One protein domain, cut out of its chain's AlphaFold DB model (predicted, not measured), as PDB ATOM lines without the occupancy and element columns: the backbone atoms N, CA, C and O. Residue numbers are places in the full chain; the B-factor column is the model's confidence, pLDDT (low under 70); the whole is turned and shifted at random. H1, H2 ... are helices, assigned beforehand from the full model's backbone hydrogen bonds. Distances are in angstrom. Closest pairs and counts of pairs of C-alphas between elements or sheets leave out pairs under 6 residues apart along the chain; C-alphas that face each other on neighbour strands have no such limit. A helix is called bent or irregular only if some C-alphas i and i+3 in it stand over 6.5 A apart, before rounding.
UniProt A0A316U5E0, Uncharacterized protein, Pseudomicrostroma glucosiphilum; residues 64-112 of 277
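AT A GLANCE: This is residues 64 to 112 of the 277 residues of an uncharacterized protein of Pseudomicrostroma glucosiphilum (UniProt A0A316U5E0). Three helices make an open hook: long H1 is one arm, short H2 forms the bend, and H3 is the second arm, with empty space between H1 and H3. The printed part has 49 residues, all helix in class, in the order H1, H2, H3. It is loose, with a radius of gyration of the C-alphas of 13.3 A and spans of 35 by 28 by 17 A.

IN THESE COORDINATES: H1, residues 64 to 86, begins at C-alpha 64 (166.553, 288.524, 159.888) and is 33.4 A long. H2, residues 88 to 95, measures 10.8 A. H3, residues 97 to 111, measures 19.4 A and ends at C-alpha 111 (180.058, 265.372, 152.458); it is irregular, with C-alphas 99 and 102 7.1 A apart.

HOW THE PARTS SIT: H1, with residues 83 to 85 alone, and H2 touch only at the corner; their closest C-alphas, of Ala 84 and Arg 91, are 5.2 A apart. They run opposite ways at a steep tilt of 46 degrees. H2 and H3 are close but not clearly touching, about perpendicular at 80 degrees; their closest C-alphas, of Phe 93 and Asn 100, are 7.2 A apart. H1 and H3 are apart. In H1 and H2 every O i to N i+4 pair is within hydrogen-bond range; in H3 5 of 11 are, beside 6 of 12 O i to N i+3 pairs.

THE WHOLE: The C-alphas farthest apart, of Ser 64 and Ser 89, are 36.5 A apart. The printed part has no cut, and both links are tight. The model's pLDDT is under 70 at residues 64 to 67 and 106 to 112.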
ATOM      1  N   SER A  64     166.683 289.480 158.775       57.38
ATOM      2  CA  SER A  64     166.553 288.524 159.888       57.38
ATOM      3  C   SER A  64     167.414 287.266 159.680       57.38
ATOM      4  O   SER A  64     168.082 286.798 160.602       57.38
ATOM      5  N   GLN A  65     167.496 286.764 158.442       58.25
ATOM      6  CA  GLN A  65     168.377 285.650 158.078       58.25
ATOM      7  C   GLN A  65     169.862 286.032 158.142       58.25
ATOM      8  O   GLN A  65     170.683 285.242 158.596       58.25
ATOM      9  N   SER A  66     170.222 287.261 157.762       57.47
ATOM     10  CA  SER A  66     171.602 287.756 157.903       57.47
ATOM     11  C   SER A  66     172.032 287.787 159.370       57.47
ATOM     12  O   SER A  66     173.151 287.399 159.710       57.47
ATOM     13  N   GLN A  67     171.121 288.205 160.255       66.06
ATOM     14  CA  GLN A  67     171.352 288.214 161.695       66.06
ATOM     15  C   GLN A  67     171.436 286.794 162.263       66.06
ATOM     16  O   GLN A  67     172.316 286.530 163.080       66.06
ATOM     17  N   SER A  68     170.606 285.854 161.797       73.19
ATOM     18  CA  SER A  68     170.657 284.461 162.262       73.19
ATOM     19  C   SER A  68     171.907 283.715 161.783       73.19
ATOM     20  O   SER A  68     172.445 282.895 162.531       73.19
ATOM     21  N   ILE A  69     172.434 284.038 160.597       75.50
ATOM     22  CA  ILE A  69     173.705 283.495 160.094       75.50
ATOM     23  C   ILE A  69     174.875 284.012 160.925       75.50
ATOM     24  O   ILE A  69     175.707 283.216 161.352       75.50
ATOM     25  N   LEU A  70     174.937 285.319 161.189       78.50
ATOM     26  CA  LEU A  70     176.011 285.903 161.995       78.50
ATOM     27  C   LEU A  70     175.986 285.328 163.418       78.50
ATOM     28  O   LEU A  70     177.022 284.921 163.943       78.50
ATOM     29  N   LEU A  71     174.795 285.195 164.005       76.69
ATOM     30  CA  LEU A  71     174.612 284.621 165.337       76.69
ATOM     31  C   LEU A  71     175.016 283.137 165.371       76.69
ATOM     32  O   LEU A  71     175.738 282.715 166.273       76.69
ATOM     33  N   ARG A  72     174.656 282.355 164.345       70.06
ATOM     34  CA  ARG A  72     175.078 280.950 164.210       70.06
ATOM     35  C   ARG A  72     176.585 280.817 163.970       70.06
ATOM     36  O   ARG A  72     177.202 279.921 164.535       70.06
ATOM     37  N   ALA A  73     177.187 281.708 163.187       84.19
ATOM     38  CA  ALA A  73     178.630 281.736 162.957       84.19
ATOM     39  C   ALA A  73     179.397 282.072 164.243       84.19
ATOM     40  O   ALA A  73     180.417 281.448 164.532       84.19
ATOM     41  N   LEU A  74     178.882 282.999 165.058       85.38
ATOM     42  CA  LEU A  74     179.447 283.284 166.376       85.38
ATOM     43  C   LEU A  74     179.307 282.104 167.338       85.38
ATOM     44  O   LEU A  74     180.273 281.775 168.020       85.38
ATOM     45  N   ALA A  75     178.151 281.438 167.363       81.25
ATOM     46  CA  ALA A  75     177.958 280.243 168.181       81.25
ATOM     47  C   ALA A  75     178.915 279.112 167.763       81.25
ATOM     48  O   ALA A  75     179.567 278.501 168.607       81.25
ATOM     49  N   ALA A  76     179.073 278.884 166.456       81.38
ATOM     50  CA  ALA A  76     180.023 277.911 165.925       81.38
ATOM     51  C   ALA A  76     181.471 278.274 166.286       81.38
ATOM     52  O   ALA A  76     182.243 277.401 166.675       81.38
ATOM     53  N   LYS A  77     181.830 279.563 166.230       86.25
ATOM     54  CA  LYS A  77     183.145 280.046 166.662       86.25
ATOM     55  C   LYS A  77     183.386 279.776 168.148       86.25
ATOM     56  O   LYS A  77     184.453 279.288 168.497       86.25
ATOM     57  N   GLN A  78     182.409 280.051 169.010       87.88
ATOM     58  CA  GLN A  78     182.531 279.816 170.453       87.88
ATOM     59  C   GLN A  78     182.673 278.327 170.789       87.88
ATOM     60  O   GLN A  78     183.481 277.966 171.642       87.88
ATOM     61  N   LEU A  79     181.939 277.454 170.092       88.62
ATOM     62  CA  LEU A  79     182.083 276.000 170.226       88.62
ATOM     63  C   LEU A  79     183.442 275.501 169.720       88.62
ATOM     64  O   LEU A  79     184.054 274.620 170.322       88.62
ATOM     65  N   LEU A  80     183.936 276.078 168.625       87.06
ATOM     66  CA  LEU A  80     185.257 275.753 168.106       87.06
ATOM     67  C   LEU A  80     186.355 276.207 169.074       87.06
ATOM     68  O   LEU A  80     187.293 275.459 169.314       87.06
ATOM     69  N   GLU A  81     186.237 277.399 169.662       87.69
ATOM     70  CA  GLU A  81     187.189 277.914 170.653       87.69
ATOM     71  C   GLU A  81     187.173 277.098 171.953       87.69
ATOM     72  O   GLU A  81     188.242 276.812 172.500       87.69
ATOM     73  N   SER A  82     185.999 276.653 172.421       90.81
ATOM     74  CA  SER A  82     185.911 275.782 173.599       90.81
ATOM     75  C   SER A  82     186.550 274.415 173.330       90.81
ATOM     76  O   SER A  82     187.376 273.967 174.125       90.81
ATOM     77  N   SER A  83     186.296 273.808 172.169       87.88
ATOM     78  CA  SER A  83     186.940 272.555 171.745       87.88
ATOM     79  C   SER A  83     188.446 272.715 171.453       87.88
ATOM     80  O   SER A  83     189.258 271.840 171.750       87.88
ATOM     81  N   ALA A  84     188.877 273.870 170.943       89.75
ATOM     82  CA  ALA A  84     190.293 274.175 170.723       89.75
ATOM     83  C   ALA A  84     191.072 274.351 172.033       89.75
ATOM     84  O   ALA A  84     192.290 274.158 172.062       89.75
ATOM     85  N   SER A  85     190.391 274.733 173.115       89.81
ATOM     86  CA  SER A  85     190.999 274.838 174.442       89.81
ATOM     87  C   SER A  85     191.279 273.467 175.062       89.81
ATOM     88  O   SER A  85     192.292 273.310 175.744       89.81
ATOM     89  N   THR A  86     190.444 272.466 174.763       93.38
ATOM     90  CA  THR A  86     190.605 271.096 175.263       93.38
ATOM     91  C   THR A  86     191.625 270.296 174.452       93.38
ATOM     92  O   THR A  86     192.275 269.410 175.004       93.38
ATOM     93  N   HIS A  87     191.830 270.623 173.168       91.88
ATOM     94  CA  HIS A  87     192.732 269.879 172.280       91.88
ATOM     95  C   HIS A  87     193.876 270.740 171.718       91.88
ATOM     96  O   HIS A  87     193.704 271.572 170.825       91.88
ATOM     97  N   SER A  88     195.102 270.482 172.188       91.12
ATOM     98  CA  SER A  88     196.315 271.192 171.742       91.12
ATOM     99  C   SER A  88     196.660 270.947 170.266       91.12
ATOM    100  O   SER A  88     197.197 271.839 169.605       91.12
ATOM    101  N   SER A  89     196.320 269.772 169.731       88.44
ATOM    102  CA  SER A  89     196.458 269.414 168.314       88.44
ATOM    103  C   SER A  89     195.534 270.245 167.426       88.44
ATOM    104  O   SER A  89     195.999 270.832 166.451       88.44
ATOM    105  N   LEU A  90     194.263 270.388 167.810       89.31
ATOM    106  CA  LEU A  90     193.293 271.227 167.106       89.31
ATOM    107  C   LEU A  90     193.727 272.700 167.120       89.31
ATOM    108  O   LEU A  90     193.613 273.401 166.122       89.31
ATOM    109  N   ARG A  91     194.333 273.161 168.219       88.75
ATOM    110  CA  ARG A  91     194.892 274.515 168.313       88.75
ATOM    111  C   ARG A  91     196.086 274.752 167.384       88.75
ATOM    112  O   ARG A  91     196.220 275.849 166.852       88.75
ATOM    113  N   LYS A  92     196.959 273.753 167.204       90.25
ATOM    114  CA  LYS A  92     198.049 273.803 166.211       90.25
ATOM    115  C   LYS A  92     197.475 273.806 164.793       90.25
ATOM    116  O   LYS A  92     197.835 274.662 163.998       90.25
ATOM    117  N   PHE A  93     196.495 272.944 164.533       88.75
ATOM    118  CA  PHE A  93     195.793 272.879 163.255       88.75
ATOM    119  C   PHE A  93     195.114 274.205 162.875       88.75
ATOM    120  O   PHE A  93     195.223 274.632 161.731       88.75
ATOM    121  N   LEU A  94     194.463 274.879 163.832       86.56
ATOM    122  CA  LEU A  94     193.822 276.181 163.614       86.56
ATOM    123  C   LEU A  94     194.816 277.321 163.366       86.56
ATOM    124  O   LEU A  94     194.469 278.266 162.665       86.56
ATOM    125  N   ARG A  95     196.041 277.261 163.912       89.81
ATOM    126  CA  ARG A  95     197.088 278.241 163.565       89.81
ATOM    127  C   ARG A  95     197.548 278.084 162.123       89.81
ATOM    128  O   ARG A  95     197.752 279.083 161.447       89.81
ATOM    129  N   ASP A  96     197.634 276.843 161.667       91.75
ATOM    130  CA  ASP A  96     198.077 276.499 160.318       91.75
ATOM    131  C   ASP A  96     196.882 276.258 159.377       91.75
ATOM    132  O   ASP A  96     196.978 275.493 158.417       91.75
ATOM    133  N   PHE A  97     195.732 276.889 159.648       84.88
ATOM    134  CA  PHE A  97     194.488 276.642 158.915       84.88
ATOM    135  C   PHE A  97     194.648 276.875 157.409       84.88
ATOM    136  O   PHE A  97     194.201 276.056 156.609       84.88
ATOM    137  N   ASP A  98     195.351 277.939 157.014       82.12
ATOM    138  CA  ASP A  98     195.583 278.256 155.601       82.12
ATOM    139  C   ASP A  98     196.476 277.222 154.902       82.12
ATOM    140  O   ASP A  98     196.253 276.898 153.735       82.12
ATOM    141  N   ALA A  99     197.444 276.645 155.620       88.44
ATOM    142  CA  ALA A  99     198.291 275.572 155.100       88.44
ATOM    143  C   ALA A  99     197.522 274.242 154.997       88.44
ATOM    144  O   ALA A  99     197.667 273.503 154.023       88.44
ATOM    145  N   ASN A 100     196.646 273.973 155.968       81.69
ATOM    146  CA  ASN A 100     195.836 272.757 156.045       81.69
ATOM    147  C   ASN A 100     194.537 272.828 155.226       81.69
ATOM    148  O   ASN A 100     193.839 271.823 155.080       81.69
ATOM    149  N   ARG A 101     194.217 273.987 154.641       80.69
ATOM    150  CA  ARG A 101     193.001 274.215 153.853       80.69
ATOM    151  C   ARG A 101     192.833 273.204 152.718       80.69
ATOM    152  O   ARG A 101     191.722 272.747 152.470       80.69
ATOM    153  N   ARG A 102     193.932 272.795 152.077       79.00
ATOM    154  CA  ARG A 102     193.921 271.800 150.988       79.00
ATOM    155  C   ARG A 102     193.422 270.422 151.438       79.00
ATOM    156  O   ARG A 102     192.806 269.717 150.648       79.00
ATOM    157  N   LEU A 103     193.656 270.054 152.699       78.19
ATOM    158  CA  LEU A 103     193.174 268.794 153.277       78.19
ATOM    159  C   LEU A 103     191.665 268.856 153.548       78.19
ATOM    160  O   LEU A 103     190.947 267.885 153.324       78.19
ATOM    161  N   LEU A 104     191.173 270.024 153.969       75.00
ATOM    162  CA  LEU A 104     189.751 270.256 154.217       75.00
ATOM    163  C   LEU A 104     188.940 270.353 152.917       75.00
ATOM    164  O   LEU A 104     187.843 269.806 152.836       75.00
ATOM    165  N   GLU A 105     189.488 270.985 151.875       73.44
ATOM    166  CA  GLU A 105     188.850 271.072 150.553       73.44
ATOM    167  C   GLU A 105     188.622 269.691 149.916       73.44
ATOM    168  O   GLU A 105     187.661 269.522 149.166       73.44
ATOM    169  N   GLY A 106     189.444 268.691 150.253       62.25
ATOM    170  CA  GLY A 106     189.198 267.295 149.889       62.25
ATOM    171  C   GLY A 106     187.951 266.723 150.569       62.25
ATOM    172  O   GLY A 106     187.086 266.181 149.890       62.25
ATOM    173  N   GLY A 107     187.818 266.901 151.887       58.16
ATOM    174  CA  GLY A 107     186.720 266.342 152.690       58.16
ATOM    175  C   GLY A 107     185.340 266.940 152.388       58.16
ATOM    176  O   GLY A 107     184.365 266.204 152.247       58.16
ATOM    177  N   PHE A 108     185.247 268.258 152.184       55.28
ATOM    178  CA  PHE A 108     183.962 268.923 151.900       55.28
ATOM    179  C   PHE A 108     183.329 268.510 150.562       55.28
ATOM    180  O   PHE A 108     182.123 268.675 150.372       55.28
ATOM    181  N   ARG A 109     184.111 267.945 149.629       54.19
ATOM    182  CA  ARG A 109     183.585 267.418 148.357       54.19
ATOM    183  C   ARG A 109     182.881 266.073 148.520       54.19
ATOM    184  O   ARG A 109     182.040 265.745 147.684       54.19
ATOM    185  N   TYR A 110     183.197 265.325 149.573       54.12
ATOM    186  CA  TYR A 110     182.556 264.045 149.858       54.12
ATOM    187  C   TYR A 110     181.271 264.223 150.671       54.12
ATOM    188  O   TYR A 110     180.297 263.527 150.397       54.12
ATOM    189  N   ASP A 111     181.208 265.223 151.556       46.09
ATOM    190  CA  ASP A 111     180.058 265.372 152.458       46.09
ATOM    191  C   ASP A 111     178.803 265.973 151.794       46.09
ATOM    192  O   ASP A 111     177.669 265.656 152.148       46.09
ATOM    193  N   ALA A 112     178.974 266.764 150.727       49.78
ATOM    194  CA  ALA A 112     177.845 267.236 149.918       49.78
ATOM    195  C   ALA A 112     177.143 266.108 149.128       49.78
ATOM    196  O   ALA A 112     176.076 266.332 148.558       49.78
TER     197      ALA A 112